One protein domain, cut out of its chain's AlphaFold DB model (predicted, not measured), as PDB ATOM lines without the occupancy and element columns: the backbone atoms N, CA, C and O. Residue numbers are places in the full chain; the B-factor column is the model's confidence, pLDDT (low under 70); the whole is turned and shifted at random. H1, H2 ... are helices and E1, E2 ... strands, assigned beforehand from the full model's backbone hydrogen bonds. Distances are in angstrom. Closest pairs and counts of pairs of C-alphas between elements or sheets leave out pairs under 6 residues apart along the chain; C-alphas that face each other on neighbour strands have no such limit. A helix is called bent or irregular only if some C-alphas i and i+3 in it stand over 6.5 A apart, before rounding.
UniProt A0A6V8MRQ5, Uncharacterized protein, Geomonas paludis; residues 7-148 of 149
ATOM      1  N   THR A   7     167.335 125.958 174.410       81.38
ATOM      2  CA  THR A   7     166.126 126.355 173.695       81.38
ATOM      3  C   THR A   7     165.584 127.619 174.343       81.38
ATOM      4  O   THR A   7     165.357 127.636 175.551       81.38
ATOM      5  N   ALA A   8     165.390 128.680 173.567       83.75
ATOM      6  CA  ALA A   8     164.799 129.930 174.028       83.75
ATOM      7  C   ALA A   8     163.507 130.201 173.257       83.75
ATOM      8  O   ALA A   8     163.527 130.309 172.031       83.75
ATOM      9  N   THR A   9     162.400 130.347 173.975       88.06
ATOM     10  CA  THR A   9     161.124 130.781 173.406       88.06
ATOM     11  C   THR A   9     160.992 132.284 173.599       88.06
ATOM     12  O   THR A   9     160.878 132.771 174.721       88.06
ATOM     13  N   ILE A  10     161.033 133.027 172.498       89.31
ATOM     14  CA  ILE A  10     160.915 134.484 172.480       89.31
ATOM     15  C   ILE A  10     159.493 134.837 172.094       89.31
ATOM     16  O   ILE A  10     159.053 134.516 170.988       89.31
ATOM     17  N   ARG A  11     158.790 135.521 172.988       91.50
ATOM     18  CA  ARG A  11     157.403 135.923 172.790       91.50
ATOM     19  C   ARG A  11     157.324 137.417 172.526       91.50
ATOM     20  O   ARG A  11     157.992 138.203 173.190       91.50
ATOM     21  N   VAL A  12     156.479 137.802 171.575       92.75
ATOM     22  CA  VAL A  12     156.135 139.195 171.283       92.75
ATOM     23  C   VAL A  12     154.635 139.358 171.446       92.75
ATOM     24  O   VAL A  12     153.866 138.602 170.855       92.75
ATOM     25  N   SER A  13     154.198 140.335 172.236       94.12
ATOM     26  CA  SER A  13     152.785 140.476 172.589       94.12
ATOM     27  C   SER A  13     152.308 141.924 172.707       94.12
ATOM     28  O   SER A  13     153.097 142.857 172.847       94.12
ATOM     29  N   SER A  14     150.990 142.103 172.636       93.81
ATOM     30  CA  SER A  14     150.275 143.333 172.974       93.81
ATOM     31  C   SER A  14     148.875 142.967 173.469       93.81
ATOM     32  O   SER A  14     148.008 142.558 172.691       93.81
ATOM     33  N   GLY A  15     148.651 143.058 174.782       89.56
ATOM     34  CA  GLY A  15     147.413 142.579 175.401       89.56
ATOM     35  C   GLY A  15     147.233 141.070 175.203       89.56
ATOM     36  O   GLY A  15     148.071 140.283 175.633       89.56
ATOM     37  N   SER A  16     146.139 140.660 174.555       86.00
ATOM     38  CA  SER A  16     145.856 139.250 174.241       86.00
ATOM     39  C   SER A  16     146.471 138.763 172.926       86.00
ATOM     40  O   SER A  16     146.507 137.555 172.698       86.00
ATOM     41  N   LEU A  17     146.948 139.665 172.060       90.06
ATOM     42  CA  LEU A  17     147.602 139.300 170.803       90.06
ATOM     43  C   LEU A  17     149.061 138.956 171.078       90.06
ATOM     44  O   LEU A  17     149.770 139.736 171.712       90.06
ATOM     45  N   TYR A  18     149.522 137.814 170.586       89.94
ATOM     46  CA  TYR A  18     150.923 137.435 170.674       89.94
ATOM     47  C   TYR A  18     151.322 136.507 169.534       89.94
ATOM     48  O   TYR A  18     150.481 135.854 168.922       89.94
ATOM     49  N   ASP A  19     152.622 136.448 169.296       88.25
ATOM     50  CA  ASP A  19     153.279 135.408 168.514       88.25
ATOM     51  C   ASP A  19     154.632 135.108 169.159       88.25
ATOM     52  O   ASP A  19     155.103 135.863 170.020       88.25
ATOM     53  N   TYR A  20     155.242 133.991 168.798       86.50
ATOM     54  CA  TYR A  20     156.506 133.575 169.384       86.50
ATOM     55  C   TYR A  20     157.378 132.840 168.376       86.50
ATOM     56  O   TYR A  20     156.912 132.301 167.376       86.50
ATOM     57  N   VAL A  21     158.672 132.806 168.667       83.12
ATOM     58  CA  VAL A  21     159.643 131.975 167.958       83.12
ATOM     59  C   VAL A  21     160.475 131.200 168.956       83.12
ATOM     60  O   VAL A  21     160.746 131.670 170.059       83.12
ATOM     61  N   VAL A  22     160.910 130.017 168.546       80.81
ATOM     62  CA  VAL A  22     161.808 129.176 169.329       80.81
ATOM     63  C   VAL A  22     163.163 129.155 168.638       80.81
ATOM     64  O   VAL A  22     163.241 128.847 167.452       80.81
ATOM     65  N   ILE A  23     164.222 129.507 169.363       79.44
ATOM     66  CA  ILE A  23     165.604 129.507 168.868       79.44
ATOM     67  C   ILE A  23     166.477 128.576 169.708       79.44
ATOM     68  O   ILE A  23     166.197 128.336 170.882       79.44
ATOM     69  N   GLY A  24     167.564 128.096 169.112       74.31
ATOM     70  CA  GLY A  24     168.526 127.205 169.759       74.31
ATOM     71  C   GLY A  24     168.402 125.739 169.337       74.31
ATOM     72  O   GLY A  24     167.681 125.394 168.404       74.31
ATOM     73  N   GLU A  25     169.175 124.890 170.000       67.81
ATOM     74  CA  GLU A  25     169.304 123.453 169.755       67.81
ATOM     75  C   GLU A  25     168.529 122.670 170.820       67.81
ATOM     76  O   GLU A  25     168.771 122.804 172.024       67.81
ATOM     77  N   HIS A  26     167.581 121.843 170.381       60.44
ATOM     78  CA  HIS A  26     166.815 121.006 171.296       60.44
ATOM     79  C   HIS A  26     167.724 119.918 171.911       60.44
ATOM     80  O   HIS A  26     168.495 119.299 171.184       60.44
ATOM     81  N   PRO A  27     167.611 119.573 173.211       58.81
ATOM     82  CA  PRO A  27     168.490 118.579 173.851       58.81
ATOM     83  C   PRO A  27     168.457 117.167 173.245       58.81
ATOM     84  O   PRO A  27     169.331 116.354 173.532       58.81
ATOM     85  N   LYS A  28     167.419 116.855 172.464       57.28
ATOM     86  CA  LYS A  28     167.255 115.579 171.742       57.28
ATOM     87  C   LYS A  28     167.523 115.685 170.237       57.28
ATOM     88  O   LYS A  28     167.229 114.724 169.538       57.28
ATOM     89  N   ALA A  29     167.989 116.835 169.751       55.34
ATOM     90  CA  ALA A  29     168.336 117.018 168.347       55.34
ATOM     91  C   ALA A  29     169.419 116.003 167.957       55.34
ATOM     92  O   ALA A  29     170.480 115.953 168.589       55.34
ATOM     93  N   ASP A  30     169.147 115.162 166.960       50.69
ATOM     94  CA  ASP A  30     170.098 114.141 166.504       50.69
ATOM     95  C   ASP A  30     170.826 114.556 165.212       50.69
ATOM     96  O   ASP A  30     171.941 114.091 164.933       50.69
ATOM     97  N   ASN A  31     170.266 115.516 164.472       44.50
ATOM     98  CA  ASN A  31     170.803 116.018 163.215       44.50
ATOM     99  C   ASN A  31     170.582 117.539 163.046       44.50
ATOM    100  O   ASN A  31     169.820 118.169 163.770       44.50
ATOM    101  N   GLY A  32     171.258 118.150 162.066       41.50
ATOM    102  CA  GLY A  32     171.169 119.595 161.806       41.50
ATOM    103  C   GLY A  32     169.805 120.110 161.315       41.50
ATOM    104  O   GLY A  32     169.637 121.326 161.243       41.50
ATOM    105  N   PHE A  33     168.847 119.236 160.980       40.47
ATOM    106  CA  PHE A  33     167.454 119.622 160.712       40.47
ATOM    107  C   PHE A  33     166.672 119.867 162.007       40.47
ATOM    108  O   PHE A  33     165.790 120.718 162.014       40.47
ATOM    109  N   ASP A  34     167.057 119.217 163.108       45.03
ATOM    110  CA  ASP A  34     166.511 119.482 164.445       45.03
ATOM    111  C   ASP A  34     167.112 120.753 165.084       45.03
ATOM    112  O   ASP A  34     166.661 121.219 166.134       45.03
ATOM    113  N   ASN A  35     168.148 121.325 164.458       42.00
ATOM    114  CA  ASN A  35     168.814 122.538 164.912       42.00
ATOM    115  C   ASN A  35     168.127 123.788 164.356       42.00
ATOM    116  O   ASN A  35     168.152 124.017 163.150       42.00
ATOM    117  N   ALA A  36     167.618 124.630 165.263       46.00
ATOM    118  CA  ALA A  36     167.523 126.102 165.246       46.00
ATOM    119  C   ALA A  36     167.013 126.877 164.003       46.00
ATOM    120  O   ALA A  36     166.901 128.102 164.081       46.00
ATOM    121  N   TYR A  37     166.715 126.239 162.874       46.91
ATOM    122  CA  TYR A  37     166.156 126.872 161.674       46.91
ATOM    123  C   TYR A  37     164.735 126.411 161.368       46.91
ATOM    124  O   TYR A  37     164.064 127.048 160.553       46.91
ATOM    125  N   ASP A  38     164.272 125.358 162.044       42.09
ATOM    126  CA  ASP A  38     162.859 125.005 162.134       42.09
ATOM    127  C   ASP A  38     162.216 125.840 163.248       42.09
ATOM    128  O   ASP A  38     161.723 125.363 164.268       42.09
ATOM    129  N   THR A  39     162.262 127.160 163.067       48.22
ATOM    130  CA  THR A  39     161.351 128.039 163.786       48.22
ATOM    131  C   THR A  39     159.951 127.645 163.358       48.22
ATOM    132  O   THR A  39     159.549 127.944 162.231       48.22
ATOM    133  N   ILE A  40     159.219 126.969 164.241       46.31
ATOM    134  CA  ILE A  40     157.781 126.786 164.082       46.31
ATOM    135  C   ILE A  40     157.186 128.194 164.114       46.31
ATOM    136  O   ILE A  40     156.927 128.747 165.177       46.31
ATOM    137  N   HIS A  41     157.036 128.800 162.939       49.44
ATOM    138  CA  HIS A  41     156.080 129.868 162.753       49.44
ATOM    139  C   HIS A  41     154.733 129.153 162.711       49.44
ATOM    140  O   HIS A  41     154.516 128.388 161.768       49.44
ATOM    141  N   PRO A  42     153.827 129.345 163.682       48.88
ATOM    142  CA  PRO A  42     152.534 128.666 163.650       48.88
ATOM    143  C   PRO A  42     151.676 129.031 162.422       48.88
ATOM    144  O   PRO A  42     150.577 128.506 162.282       48.88
ATOM    145  N   GLY A  43     152.166 129.892 161.520       50.91
ATOM    146  CA  GLY A  43     151.356 130.588 160.541       50.91
ATOM    147  C   GLY A  43     150.486 131.559 161.315       50.91
ATOM    148  O   GLY A  43     149.698 131.160 162.173       50.91
ATOM    149  N   ASN A  44     150.643 132.859 161.084       62.91
ATOM    150  CA  ASN A  44     149.727 133.780 161.728       62.91
ATOM    151  C   ASN A  44     148.370 133.710 161.011       62.91
ATOM    152  O   ASN A  44     148.113 134.488 160.096       62.91
ATOM    153  N   LEU A  45     147.519 132.769 161.428       61.97
ATOM    154  CA  LEU A  45     146.176 132.554 160.885       61.97
ATOM    155  C   LEU A  45     145.356 133.855 160.866       61.97
ATOM    156  O   LEU A  45     144.597 134.093 159.932       61.97
ATOM    157  N   ASN A  46     145.568 134.738 161.846       70.81
ATOM    158  CA  ASN A  46     144.907 136.040 161.885       70.81
ATOM    159  C   ASN A  46     145.330 136.920 160.702       70.81
ATOM    160  O   ASN A  46     144.492 137.632 160.155       70.81
ATOM    161  N   ALA A  47     146.592 136.859 160.263       67.44
ATOM    162  CA  ALA A  47     147.051 137.591 159.083       67.44
ATOM    163  C   ALA A  47     146.333 137.119 157.808       67.44
ATOM    164  O   ALA A  47     145.894 137.956 157.017       67.44
ATOM    165  N   ASP A  48     146.143 135.806 157.650       70.56
ATOM    166  CA  ASP A  48     145.434 135.218 156.504       70.56
ATOM    167  C   ASP A  48     143.924 135.507 156.535       70.56
ATOM    168  O   ASP A  48     143.282 135.630 155.490       70.56
ATOM    169  N   MET A  49     143.355 135.670 157.732       72.75
ATOM    170  CA  MET A  49     141.948 136.022 157.949       72.75
ATOM    171  C   MET A  49     141.678 137.539 157.944       72.75
ATOM    172  O   MET A  49     140.526 137.955 158.052       72.75
ATOM    173  N   GLY A  50     142.712 138.377 157.801       75.56
ATOM    174  CA  GLY A  50     142.587 139.841 157.838       75.56
ATOM    175  C   GLY A  50     142.311 140.423 159.231       75.56
ATOM    176  O   GLY A  50     141.899 141.577 159.351       75.56
ATOM    177  N   GLU A  51     142.538 139.641 160.284       84.00
ATOM    178  CA  GLU A  51     142.383 140.042 161.679       84.00
ATOM    179  C   GLU A  51     143.649 140.735 162.232       84.00
ATOM    180  O   GLU A  51     144.740 140.650 161.652       84.00
ATOM    181  N   PRO A  52     143.547 141.456 163.365       87.25
ATOM    182  CA  PRO A  52     144.711 141.995 164.058       87.25
ATOM    183  C   PRO A  52     145.752 140.914 164.388       87.25
ATOM    184  O   PRO A  52     145.424 139.866 164.946       87.25
ATOM    185  N   TYR A  53     147.019 141.187 164.070       89.31
ATOM    186  CA  TYR A  53     148.093 140.208 164.181       89.31
ATOM    187  C   TYR A  53     149.432 140.826 164.607       89.31
ATOM    188  O   TYR A  53     149.723 142.007 164.381       89.31
ATOM    189  N   ILE A  54     150.270 139.977 165.197       88.75
ATOM    190  CA  ILE A  54     151.704 140.175 165.428       88.75
ATOM    191  C   ILE A  54     152.371 138.948 164.822       88.75
ATOM    192  O   ILE A  54     152.012 137.846 165.191       88.75
ATOM    193  N   SER A  55     153.297 139.102 163.888       88.19
ATOM    194  CA  SER A  55     154.044 137.987 163.307       88.19
ATOM    195  C   SER A  55     155.517 138.146 163.642       88.19
ATOM    196  O   SER A  55     156.109 139.195 163.376       88.19
ATOM    197  N   THR A  56     156.086 137.107 164.237       85.69
ATOM    198  CA  THR A  56     157.469 137.053 164.698       85.69
ATOM    199  C   THR A  56     158.166 135.906 163.984       85.69
ATOM    200  O   THR A  56     157.700 134.772 164.028       85.69
ATOM    201  N   VAL A  57     159.274 136.185 163.294       82.62
ATOM    202  CA  VAL A  57     159.986 135.182 162.489       82.62
ATOM    203  C   VAL A  57     161.499 135.335 162.608       82.62
ATOM    204  O   VAL A  57     162.020 136.451 162.652       82.62
ATOM    205  N   ILE A  58     162.219 134.212 162.592       79.81
ATOM    206  CA  ILE A  58     163.654 134.188 162.286       79.81
ATOM    207  C   ILE A  58     163.783 133.767 160.820       79.81
ATOM    208  O   ILE A  58     163.529 132.606 160.498       79.81
ATOM    209  N   PRO A  59     164.128 134.673 159.888       72.00
ATOM    210  CA  PRO A  59     164.281 134.291 158.501       72.00
ATOM    211  C   PRO A  59     165.475 133.348 158.375       72.00
ATOM    212  O   PRO A  59     166.564 133.624 158.886       72.00
ATOM    213  N   GLN A  60     165.285 132.247 157.649       63.91
ATOM    214  CA  GLN A  60     166.392 131.353 157.341       63.91
ATOM    215  C   GLN A  60     167.489 132.129 156.593       63.91
ATOM    216  O   GLN A  60     167.189 132.880 155.653       63.91
ATOM    217  N   PRO A  61     168.768 131.965 156.971       57.12
ATOM    218  CA  PRO A  61     169.857 132.599 156.251       57.12
ATOM    219  C   PRO A  61     169.846 132.130 154.792       57.12
ATOM    220  O   PRO A  61     169.622 130.956 154.493       57.12
ATOM    221  N   LYS A  62     170.099 133.050 153.852       53.25
ATOM    222  CA  LYS A  62     170.233 132.699 152.431       53.25
ATOM    223  C   LYS A  62     171.457 131.799 152.252       53.25
ATOM    224  O   LYS A  62     172.584 132.286 152.146       53.25
ATOM    225  N   TRP A  63     171.238 130.489 152.196       50.66
ATOM    226  CA  TRP A  63     172.291 129.517 151.923       50.66
ATOM    227  C   TRP A  63     172.856 129.752 150.521       50.66
ATOM    228  O   TRP A  63     172.178 129.533 149.513       50.66
ATOM    229  N   LYS A  64     174.113 130.200 150.438       49.62
ATOM    230  CA  LYS A  64     174.843 130.220 149.166       49.62
ATOM    231  C   LYS A  64     174.922 128.780 148.631       49.62
ATOM    232  O   LYS A  64     175.109 127.870 149.437       49.62
ATOM    233  N   PRO A  65     174.839 128.541 147.309       53.94
ATOM    234  CA  PRO A  65     174.905 127.192 146.740       53.94
ATOM    235  C   PRO A  65     176.108 126.364 147.225       53.94
ATOM    236  O   PRO A  65     175.947 125.184 147.503       53.94
ATOM    237  N   ALA A  66     177.265 127.003 147.434       54.41
ATOM    238  CA  ALA A  66     178.486 126.379 147.958       54.41
ATOM    239  C   ALA A  66     178.399 125.907 149.427       54.41
ATOM    240  O   ALA A  66     179.232 125.131 149.871       54.41
ATOM    241  N   MET A  67     177.398 126.361 150.187       50.34
ATOM    242  CA  MET A  67     177.175 125.984 151.591       50.34
ATOM    243  C   MET A  67     176.112 124.877 151.719       50.34
ATOM    244  O   MET A  67     175.775 124.481 152.831       50.34
ATOM    245  N   ARG A  68     175.559 124.372 150.599       53.03
ATOM    246  CA  ARG A  68     174.545 123.299 150.610       53.03
ATOM    247  C   ARG A  68     175.081 121.975 151.150       53.03
ATOM    248  O   ARG A  68     174.300 121.230 151.723       53.03
ATOM    249  N   GLU A  69     176.370 121.693 150.985       47.31
ATOM    250  CA  GLU A  69     176.999 120.457 151.478       47.31
ATOM    251  C   GLU A  69     177.283 120.502 152.987       47.31
ATOM    252  O   GLU A  69     177.348 119.464 153.637       47.31
ATOM    253  N   LEU A  70     177.333 121.701 153.578       45.22
ATOM    254  CA  LEU A  70     177.432 121.906 155.028       45.22
ATOM    255  C   LEU A  70     176.074 121.795 155.742       45.22
ATOM    256  O   LEU A  70     176.014 121.932 156.960       45.22
ATOM    257  N   LYS A  71     174.981 121.520 155.008       46.25
ATOM    258  CA  LYS A  71     173.631 121.343 155.573       46.25
ATOM    259  C   LYS A  71     173.535 120.226 156.617       46.25
ATOM    260  O   LYS A  71     172.601 120.244 157.406       46.25
ATOM    261  N   GLY A  72     174.444 119.252 156.594       39.38
ATOM    262  CA  GLY A  72     174.354 118.062 157.443       39.38
ATOM    263  C   GLY A  72     174.901 118.220 158.863       39.38
ATOM    264  O   GLY A  72     174.490 117.461 159.734       39.38
ATOM    265  N   ASP A  73     175.814 119.162 159.117       41.62
ATOM    266  CA  ASP A  73     176.581 119.146 160.372       41.62
ATOM    267  C   ASP A  73     177.096 120.546 160.751       41.62
ATOM    268  O   ASP A  73     178.291 120.791 160.903       41.62
ATOM    269  N   VAL A  74     176.185 121.512 160.926       43.84
ATOM    270  CA  VAL A  74     176.512 122.798 161.580       43.84
ATOM    271  C   VAL A  74     176.498 122.606 163.106       43.84
ATOM    272  O   VAL A  74     175.932 123.396 163.849       43.84
ATOM    273  N   ARG A  75     177.123 121.530 163.601       49.00
ATOM    274  CA  ARG A  75     177.383 121.289 165.030       49.00
ATOM    275  C   ARG A  75     178.676 121.958 165.486       49.00
ATOM    276  O   ARG A  75     179.394 121.433 166.331       49.00
ATOM    277  N   SER A  76     179.016 123.111 164.920       41.41
ATOM    278  CA  SER A  76     179.961 123.988 165.600       41.41
ATOM    279  C   SER A  76     179.118 125.021 166.331       41.41
ATOM    280  O   SER A  76     178.801 126.056 165.738       41.41
ATOM    281  N   PRO A  77     178.661 124.731 167.568       51.19
ATOM    282  CA  PRO A  77     178.065 125.740 168.418       51.19
ATOM    283  C   PRO A  77     179.130 126.812 168.611       51.19
ATOM    284  O   PRO A  77     180.076 126.677 169.385       51.19
ATOM    285  N   ALA A  78     179.037 127.862 167.804       56.97
ATOM    286  CA  ALA A  78     179.862 129.029 167.991       56.97
ATOM    287  C   ALA A  78     179.613 129.524 169.421       56.97
ATOM    288  O   ALA A  78     178.468 129.560 169.873       56.97
ATOM    289  N   LYS A  79     180.677 129.937 170.123       65.31
ATOM    290  CA  LYS A  79     180.571 130.585 171.445       65.31
ATOM    291  C   LYS A  79     179.543 131.714 171.472       65.31
ATOM    292  O   LYS A  79     178.991 132.025 172.519       65.31
ATOM    293  N   ASN A  80     179.317 132.315 170.310       73.88
ATOM    294  CA  ASN A  80     178.320 133.326 170.063       73.88
ATOM    295  C   ASN A  80     177.460 132.880 168.869       73.88
ATOM    296  O   ASN A  80     177.977 132.707 167.762       73.88
ATOM    297  N   GLN A  81     176.167 132.680 169.111       79.19
ATOM    298  CA  GLN A  81     175.166 132.452 168.073       79.19
ATOM    299  C   GLN A  81     174.282 133.689 167.963       79.19
ATOM    300  O   GLN A  81     173.867 134.237 168.981       79.19
ATOM    301  N   GLN A  82     173.978 134.113 166.738       83.56
ATOM    302  CA  GLN A  82     173.151 135.285 166.485       83.56
ATOM    303  C   GLN A  82     172.050 134.969 165.472       83.56
ATOM    304  O   GLN A  82     172.315 134.426 164.399       83.56
ATOM    305  N   TRP A  83     170.826 135.382 165.795       83.94
ATOM    306  CA  TRP A  83     169.652 135.266 164.937       83.94
ATOM    307  C   TRP A  83     169.049 136.637 164.671       83.94
ATOM    308  O   TRP A  83     168.933 137.468 165.570       83.94
ATOM    309  N   GLN A  84     168.632 136.867 163.431       86.50
ATOM    310  CA  GLN A  84     167.861 138.047 163.072       86.50
ATOM    311  C   GLN A  84     166.388 137.791 163.403       86.50
ATOM    312  O   GLN A  84     165.778 136.909 162.816       86.50
ATOM    313  N   LEU A  85     165.805 138.563 164.312       88.19
ATOM    314  CA  LEU A  85     164.383 138.522 164.628       88.19
ATOM    315  C   LEU A  85     163.647 139.584 163.822       88.19
ATOM    316  O   LEU A  85     163.929 140.772 163.961       88.19
ATOM    317  N   VAL A  86     162.692 139.171 162.996       90.12
ATOM    318  CA  VAL A  86     161.847 140.074 162.214       90.12
ATOM    319  C   VAL A  86     160.435 140.033 162.774       90.12
ATOM    320  O   VAL A  86     159.844 138.967 162.915       90.12
ATOM    321  N   ILE A  87     159.898 141.209 163.080       91.12
ATOM    322  CA  ILE A  87     158.560 141.380 163.641       91.12
ATOM    323  C   ILE A  87     157.743 142.243 162.688       91.12
ATOM    324  O   ILE A  87     158.173 143.331 162.298       91.12
ATOM    325  N   SER A  88     156.554 141.777 162.335       91.44
ATOM    326  CA  SER A  88     155.547 142.519 161.581       91.44
ATOM    327  C   SER A  88     154.236 142.552 162.363       91.44
ATOM    328  O   SER A  88     153.992 141.704 163.215       91.44
ATOM    329  N   SER A  89     153.399 143.561 162.142       91.00
ATOM    330  CA  SER A  89     152.113 143.664 162.836       91.00
ATOM    331  C   SER A  89     151.132 144.526 162.050       91.00
ATOM    332  O   SER A  89     151.539 145.484 161.390       91.00
ATOM    333  N   SER A  90     149.839 144.219 162.155       91.81
ATOM    334  CA  SER A  90     148.759 145.083 161.661       91.81
ATOM    335  C   SER A  90     148.317 146.153 162.667       91.81
ATOM    336  O   SER A  90     147.451 146.967 162.352       91.81
ATOM    337  N   LEU A  91     148.912 146.192 163.863       92.00
ATOM    338  CA  LEU A  91     148.629 147.219 164.864       92.00
ATOM    339  C   LEU A  91     149.103 148.600 164.395       92.00
ATOM    340  O   LEU A  91     150.048 148.732 163.612       92.00
ATOM    341  N   ALA A  92     148.448 149.648 164.896       94.12
ATOM    342  CA  ALA A  92     148.820 151.022 164.590       94.12
ATOM    343  C   ALA A  92     150.278 151.301 164.991       94.12
ATOM    344  O   ALA A  92     150.784 150.815 166.004       94.12
ATOM    345  N   LYS A  93     150.973 152.117 164.192       95.19
ATOM    346  CA  LYS A  93     152.348 152.517 164.505       95.19
ATOM    347  C   LYS A  93     152.387 153.184 165.883       95.19
ATOM    348  O   LYS A  93     151.646 154.133 166.122       95.19
ATOM    349  N   GLY A  94     153.300 152.739 166.744       93.06
ATOM    350  CA  GLY A  94     153.453 153.286 168.096       93.06
ATOM    351  C   GLY A  94     152.681 152.541 169.184       93.06
ATOM    352  O   GLY A  94     152.948 152.795 170.356       93.06
ATOM    353  N   THR A  95     151.793 151.602 168.834       95.69
ATOM    354  CA  THR A  95     151.194 150.687 169.818       95.69
ATOM    355  C   THR A  95     152.308 149.918 170.542       95.69
ATOM    356  O   THR A  95     153.187 149.384 169.862       95.69
ATOM    357  N   PRO A  96     152.328 149.869 171.885       96.88
ATOM    358  CA  PRO A  96     153.385 149.187 172.620       96.88
ATOM    359  C   PRO A  96     153.309 147.670 172.408       96.88
ATOM    360  O   PRO A  96     152.247 147.059 172.565       96.88
ATOM    361  N   LEU A  97     154.451 147.090 172.050       96.44
ATOM    362  CA  LEU A  97     154.695 145.655 171.980       96.44
ATOM    363  C   LEU A  97     155.718 145.275 173.047       96.44
ATOM    364  O   LEU A  97     156.709 145.985 173.227       96.44
ATOM    365  N   THR A  98     155.500 144.144 173.699       96.81
ATOM    366  CA  THR A  98     156.417 143.569 174.686       96.81
ATOM    367  C   THR A  98     157.110 142.358 174.080       96.81
ATOM    368  O   THR A  98     156.431 141.446 173.612       96.81
ATOM    369  N   LEU A  99     158.443 142.348 174.085       95.62
ATOM    370  CA  LEU A  99     159.290 141.209 173.738       95.62
ATOM    371  C   LEU A  99     159.896 140.634 175.017       95.62
ATOM    372  O   LEU A  99     160.575 141.347 175.752       95.62
ATOM    373  N   GLU A 100     159.687 139.350 175.266       94.75
ATOM    374  CA  GLU A 100     160.147 138.680 176.482       94.75
ATOM    375  C   GLU A 100     160.653 137.262 176.200       94.75
ATOM    376  O   GLU A 100     160.297 136.632 175.199       94.75
ATOM    377  N   LEU A 101     161.486 136.750 177.107       93.31
ATOM    378  CA  LEU A 101     161.797 135.328 177.179       93.31
ATOM    379  C   LEU A 101     160.666 134.610 177.922       93.31
ATOM    380  O   LEU A 101     160.443 134.859 179.105       93.31
ATOM    381  N   GLN A 102     160.002 133.666 177.262       90.25
ATOM    382  CA  GLN A 102     159.013 132.805 177.899       90.25
ATOM    383  C   GLN A 102     159.714 131.635 178.600       90.25
ATOM    384  O   GLN A 102     160.167 130.681 177.957       90.25
ATOM    385  N   ALA A 103     159.823 131.711 179.926       85.31
ATOM    386  CA  ALA A 103     160.598 130.761 180.718       85.31
ATOM    387  C   ALA A 103     160.029 129.332 180.673       85.31
ATOM    388  O   ALA A 103     160.804 128.382 180.591       85.31
ATOM    389  N   GLU A 104     158.703 129.163 180.662       80.94
ATOM    390  CA  GLU A 104     158.059 127.840 180.715       80.94
ATOM    391  C   GLU A 104     158.334 126.979 179.471       80.94
ATOM    392  O   GLU A 104     158.270 125.753 179.543       80.94
ATOM    393  N   GLY A 105     158.652 127.613 178.338       70.81
ATOM    394  CA  GLY A 105     159.007 126.955 177.076       70.81
ATOM    395  C   GLY A 105     160.501 127.005 176.755       70.81
ATOM    396  O   GLY A 105     160.884 126.742 175.616       70.81
ATOM    397  N   SER A 106     161.344 127.403 177.712       82.50
ATOM    398  CA  SER A 106     162.778 127.607 177.496       82.50
ATOM    399  C   SER A 106     163.622 126.694 178.382       82.50
ATOM    400  O   SER A 106     163.326 126.475 179.552       82.50
ATOM    401  N   SER A 107     164.729 126.202 177.835       84.19
ATOM    402  CA  SER A 107     165.761 125.447 178.541       84.19
ATOM    403  C   SER A 107     167.101 126.119 178.276       84.19
ATOM    404  O   SER A 107     167.709 125.895 177.232       84.19
ATOM    405  N   LEU A 108     167.550 126.973 179.197       84.31
ATOM    406  CA  LEU A 108     168.792 127.735 179.049       84.31
ATOM    407  C   LEU A 108     169.834 127.285 180.081       84.31
ATOM    408  O   LEU A 108     169.525 127.287 181.278       84.31
ATOM    409  N   PRO A 109     171.076 126.983 179.661       84.81
ATOM    410  CA  PRO A 109     172.192 126.777 180.573       84.81
ATOM    411  C   PRO A 109     172.352 127.952 181.552       84.81
ATOM    412  O   PRO A 109     172.228 129.113 181.141       84.81
ATOM    413  N   PRO A 110     172.683 127.712 182.835       83.06
ATOM    414  CA  PRO A 110     172.780 128.775 183.834       83.06
ATOM    415  C   PRO A 110     173.735 129.906 183.442       83.06
ATOM    416  O   PRO A 110     173.428 131.068 183.694       83.06
ATOM    417  N   ALA A 111     174.848 129.577 182.784       82.88
ATOM    418  CA  ALA A 111     175.872 130.537 182.380       82.88
ATOM    419  C   ALA A 111     175.613 131.219 181.021       82.88
ATOM    420  O   ALA A 111     176.379 132.105 180.640       82.88
ATOM    421  N   LEU A 112     174.558 130.829 180.291       86.75
ATOM    422  CA  LEU A 112     174.238 131.405 178.985       86.75
ATOM    423  C   LEU A 112     173.663 132.817 179.138       86.75
ATOM    424  O   LEU A 112     172.736 133.045 179.926       86.75
ATOM    425  N   LYS A 113     174.176 133.758 178.344       89.06
ATOM    426  CA  LYS A 113     173.597 135.100 178.202       89.06
ATOM    427  C   LYS A 113     172.756 135.164 176.941       89.06
ATOM    428  O   LYS A 113     173.240 134.792 175.875       89.06
ATOM    429  N   LEU A 114     171.521 135.647 177.068       89.94
ATOM    430  CA  LEU A 114     170.606 135.820 175.946       89.94
ATOM    431  C   LEU A 114     170.307 137.307 175.775       89.94
ATOM    432  O   LEU A 114     169.604 137.911 176.581       89.94
ATOM    433  N   ILE A 115     170.890 137.896 174.742       92.69
ATOM    434  CA  ILE A 115     170.960 139.340 174.564       92.69
ATOM    435  C   ILE A 115     170.122 139.736 173.355       92.69
ATOM    436  O   ILE A 115     170.388 139.288 172.243       92.69
ATOM    437  N   LEU A 116     169.156 140.624 173.553       93.38
ATOM    438  CA  LEU A 116     168.525 141.369 172.474       93.38
ATOM    439  C   LEU A 116     169.386 142.590 172.141       93.38
ATOM    440  O   LEU A 116     169.689 143.410 173.011       93.38
ATOM    441  N   ILE A 117     169.766 142.718 170.879       91.44
ATOM    442  CA  ILE A 117     170.490 143.864 170.340       91.44
ATOM    443  C   ILE A 117     169.488 144.769 169.622       91.44
ATOM    444  O   ILE A 117     168.953 144.423 168.563       91.44
ATOM    445  N   ASP A 118     169.281 145.944 170.208       84.56
ATOM    446  CA  ASP A 118     168.647 147.109 169.585       84.56
ATOM    447  C   ASP A 118     169.601 148.321 169.721       84.56
ATOM    448  O   ASP A 118     170.818 148.179 169.601       84.56
ATOM    449  N   LYS A 119     169.098 149.522 170.042       81.44
ATOM    450  CA  LYS A 119     169.895 150.701 170.427       81.44
ATOM    451  C   LYS A 119     170.806 150.441 171.632       81.44
ATOM    452  O   LYS A 119     171.765 151.181 171.842       81.44
ATOM    453  N   LYS A 120     170.457 149.451 172.457       84.06
ATOM    454  CA  LYS A 120     171.219 148.959 173.608       84.06
ATOM    455  C   LYS A 120     171.117 147.437 173.656       84.06
ATOM    456  O   LYS A 120     170.164 146.865 173.130       84.06
ATOM    457  N   ASN A 121     172.077 146.814 174.328       88.56
ATOM    458  CA  ASN A 121     172.051 145.387 174.622       88.56
ATOM    459  C   ASN A 121     171.165 145.151 175.846       88.56
ATOM    460  O   ASN A 121     171.382 145.776 176.888       88.56
ATOM    461  N   ILE A 122     170.184 144.266 175.714       91.75
ATOM    462  CA  ILE A 122     169.210 143.948 176.760       91.75
ATOM    463  C   ILE A 122     169.319 142.463 177.064       91.75
ATOM    464  O   ILE A 122     169.220 141.642 176.158       91.75
ATOM    465  N   ASP A 123     169.534 142.118 178.328       91.88
ATOM    466  CA  ASP A 123     169.524 140.727 178.774       91.88
ATOM    467  C   ASP A 123     168.075 140.264 178.959       91.88
ATOM    468  O   ASP A 123     167.396 140.677 179.901       91.88
ATOM    469  N   LEU A 124     167.605 139.398 178.061       91.56
ATOM    470  CA  LEU A 124     166.232 138.886 178.075       91.56
ATOM    471  C   LEU A 124     165.954 137.956 179.261       91.56
ATOM    472  O   LEU A 124     164.798 137.645 179.532       91.56
ATOM    473  N   ARG A 125     166.986 137.522 179.999       89.75
ATOM    474  CA  ARG A 125     166.799 136.776 181.253       89.75
ATOM    475  C   ARG A 125     166.442 137.682 182.431       89.75
ATOM    476  O   ARG A 125     165.985 137.178 183.453       89.75
ATOM    477  N   GLN A 126     166.690 138.987 182.316       87.19
ATOM    478  CA  GLN A 126     166.481 139.953 183.400       87.19
ATOM    479  C   GLN A 126     165.152 140.701 183.293       87.19
ATOM    480  O   GLN A 126     164.735 141.324 184.268       87.19
ATOM    481  N   GLY A 127     164.483 140.648 182.143       86.56
ATOM    482  CA  GLY A 127     163.181 141.271 181.977       86.56
ATOM    483  C   GLY A 127     162.723 141.365 180.531       86.56
ATOM    484  O   GLY A 127     163.356 140.867 179.602       86.56
ATOM    485  N   GLU A 128     161.590 142.034 180.377       92.56
ATOM    486  CA  GLU A 128     160.945 142.311 179.103       92.56
ATOM    487  C   GLU A 128     161.498 143.577 178.428       92.56
ATOM    488  O   GLU A 128     162.029 144.488 179.072       92.56
ATOM    489  N   TYR A 129     161.331 143.654 177.111       94.94
ATOM    490  CA  TYR A 129     161.633 144.832 176.314       94.94
ATOM    491  C   TYR A 129     160.381 145.376 175.631       94.94
ATOM    492  O   TYR A 129     159.764 144.700 174.812       94.94
ATOM    493  N   VAL A 130     160.038 146.633 175.921       95.38
ATOM    494  CA  VAL A 130     158.904 147.316 175.291       95.38
ATOM    495  C   VAL A 130     159.381 148.173 174.123       95.38
ATOM    496  O   VAL A 130     160.249 149.034 174.278       95.38
ATOM    497  N   PHE A 131     158.769 147.986 172.957       95.12
ATOM    498  CA  PHE A 131     159.074 148.731 171.737       95.12
ATOM    499  C   PHE A 131     157.790 149.080 170.964       95.12
ATOM    500  O   PHE A 131     156.765 148.418 171.118       95.12
ATOM    501  N   PRO A 132     157.792 150.137 170.133       96.25
ATOM    502  CA  PRO A 132     156.615 150.503 169.357       96.25
ATOM    503  C   PRO A 132     156.413 149.562 168.162       96.25
ATOM    504  O   PRO A 132     157.358 149.265 167.426       96.25
ATOM    505  N   ALA A 133     155.162 149.186 167.901       94.75
ATOM    506  CA  ALA A 133     154.779 148.462 166.696       94.75
ATOM    507  C   ALA A 133     155.215 149.231 165.428       94.75
ATOM    508  O   ALA A 133     155.065 150.464 165.373       94.75
ATOM    509  N   PRO A 134     155.712 148.530 164.387       93.31
ATOM    510  CA  PRO A 134     156.195 149.160 163.152       93.31
ATOM    511  C   PRO A 134     155.083 149.862 162.352       93.31
ATOM    512  O   PRO A 134     155.358 150.785 161.576       93.31
ATOM    513  N   GLY A 135     153.833 149.454 162.570       90.69
ATOM    514  CA  GLY A 135     152.671 149.838 161.780       90.69
ATOM    515  C   GLY A 135     152.379 148.847 160.644       90.69
ATOM    516  O   GLY A 135     153.264 148.073 160.266       90.69
ATOM    517  N   PRO A 136     151.171 148.902 160.054       89.50
ATOM    518  CA  PRO A 136     150.759 147.973 159.005       89.50
ATOM    519  C   PRO A 136     151.698 148.011 157.794       89.50
ATOM    520  O   PRO A 136     152.088 149.086 157.329       89.50
ATOM    521  N   GLY A 137     152.061 146.834 157.276       85.62
ATOM    522  CA  GLY A 137     152.929 146.688 156.099       85.62
ATOM    523  C   GLY A 137     154.406 147.026 156.338       85.62
ATOM    524  O   GLY A 137     155.176 147.102 155.381       85.62
ATOM    525  N   LYS A 138     154.814 147.245 157.594       92.50
ATOM    526  CA  LYS A 138     156.205 147.507 157.978       92.50
ATOM    527  C   LYS A 138     156.717 146.436 158.930       92.50
ATOM    528  O   LYS A 138     155.946 145.752 159.599       92.50
ATOM    529  N   THR A 139     158.038 146.329 159.005       92.19
ATOM    530  CA  THR A 139     158.722 145.400 159.899       92.19
ATOM    531  C   THR A 139     159.704 146.127 160.809       92.19
ATOM    532  O   THR A 139     160.289 147.147 160.435       92.19
ATOM    533  N   THR A 140     159.881 145.584 162.008       94.00
ATOM    534  CA  THR A 140     160.981 145.909 162.919       94.00
ATOM    535  C   THR A 140     161.924 144.715 162.946       94.00
ATOM    536  O   THR A 140     161.480 143.569 162.891       94.00
ATOM    537  N   THR A 141     163.229 144.966 162.988       93.00
ATOM    538  CA  THR A 141     164.243 143.913 163.083       93.00
ATOM    539  C   THR A 141     165.062 144.101 164.347       93.00
ATOM    540  O   THR A 141     165.510 145.212 164.622       93.00
ATOM    541  N   PHE A 142     165.289 143.005 165.058       93.69
ATOM    542  CA  PHE A 142     166.229 142.905 166.165       93.69
ATOM    543  C   PHE A 142     167.236 141.791 165.891       93.69
ATOM    544  O   PHE A 142     167.022 140.953 165.012       93.69
ATOM    545  N   PHE A 143     168.319 141.753 166.659       91.19
ATOM    546  CA  PHE A 143     169.192 140.585 166.696       91.19
ATOM    547  C   PHE A 143     169.152 139.974 168.084       91.19
ATOM    548  O   PHE A 143     169.257 140.691 169.074       91.19
ATOM    549  N   ILE A 144     168.994 138.659 168.157       89.00
ATOM    550  CA  ILE A 144     169.120 137.916 169.406       89.00
ATOM    551  C   ILE A 144     170.440 137.180 169.367       89.00
ATOM    552  O   ILE A 144     170.730 136.479 168.400       89.00
ATOM    553  N   THR A 145     171.225 137.345 170.419       88.88
ATOM    554  CA  THR A 145     172.531 136.728 170.572       88.88
ATOM    555  C   THR A 145     172.519 135.812 171.787       88.88
ATOM    556  O   THR A 145     172.149 136.243 172.878       88.88
ATOM    557  N   ALA A 146     172.948 134.566 171.617       85.44
ATOM    558  CA  ALA A 146     173.247 133.653 172.710       85.44
ATOM    559  C   ALA A 146     174.765 133.514 172.858       85.44
ATOM    560  O   ALA A 146     175.449 133.107 171.916       85.44
ATOM    561  N   GLU A 147     175.286 133.840 174.039       85.19
ATOM    562  CA  GLU A 147     176.708 133.704 174.366       85.19
ATOM    563  C   GLU A 147     176.905 132.630 175.438       85.19
ATOM    564  O   GLU A 147     176.339 132.723 176.533       85.19
ATOM    565  N   GLN A 148     177.716 131.619 175.117       75.19
ATOM    566  CA  GLN A 148     178.189 130.601 176.058       75.19
ATOM    567  C   GLN A 148     179.648 130.912 176.466       75.19
ATOM    568  O   GLN A 148     180.427 131.343 175.608       75.19
TER     569      GLN A 148
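Overview. This is residues 7 to 148 of the 149 residues of an uncharacterized protein of Geomonas paludis (UniProt A0A6V8MRQ5). Look for a sandwich of two strongly twisted, curled antiparallel sheets, E3-E4-E9-E6-E7 over E2-E1-E5-E8, their planes 35 degrees apart and their strands at 18 degrees to each other. Edge strands E3 and E2 come together along one side, and residues 64 to 69, of which 69 belongs to H2, stick out. The printed part has 142 residues with nine named strands and two tiny named helices, in the order E1 E2 H1 E3 H2 E4 E5 E6 E7 E8 E9, and is mostly strand. It is compact, with a radius of gyration of the C-alphas of 15.6 A and spans of 42 by 34 by 27 A.

Arrangement. Begin in the larger sheet with E4, residues 80 to 89, and its antiparallel neighbour E9, residues 139 to 147, where N 83 and O 144 are 2.8 A apart, within hydrogen-bond range. On the other side of E4 is edge strand E3, residues 54 to 57, with N 55 and O 88 at 2.8 A. E9 has E6, residues 113 to 117, as its other antiparallel neighbour, with N 115 and O 145 at 2.8 A; E6 forms a hairpin with edge strand E7, residues 121 to 123, with N 116 and O 122 at 2.8 A. In the facing sheet, E1, residues 7 to 14, and edge strand E2, residues 17 to 25, form a hairpin, with N 10 and O 21 at 2.8 A. E5, residues 96 to 107, pairs with E1 through N 11 and O 100, 2.9 A, and with edge strand E8, residues 129 to 132, through N 97 and O 131, 2.8 A. Between the sheets, the closest C-alphas of E2 and E3 are those of Asp 19 and Ser 55, 5.9 A apart. H1, residues 45 to 48, only grazes the larger sheet, with its residues 45 to 47. H2, residues 69 to 72, is on neither sheet. Both helices are too short for an O i to N i+4 pair; the one O i to N i+3 pair is within range in H1 and not in H2.

Along the chain. Find C-alpha 7 at (166.126, 126.355, 173.695); from there E1 runs 23.2 A. E2 spans 26.9 A, E4 29.1 A and E9 25.9 A, ending at C-alpha 147 at (176.708, 133.704, 174.366). E5 spans 27.4 A and bends by 67 degrees at residue 104. H2 is only just irregular: C-alphas 69 and 72 are 7.0 A apart.

Size, cuts and confidence. The two C-alphas farthest apart are those of Gly 15 and Ala 66, 44.5 A. The printed part has no cut. The links E2 to H1 and E3 to H2 are long. Look for pLDDT under 70 at residues 25 to 45, residue 47 and residues 60 to 79; the mean of the printed part is 76.8.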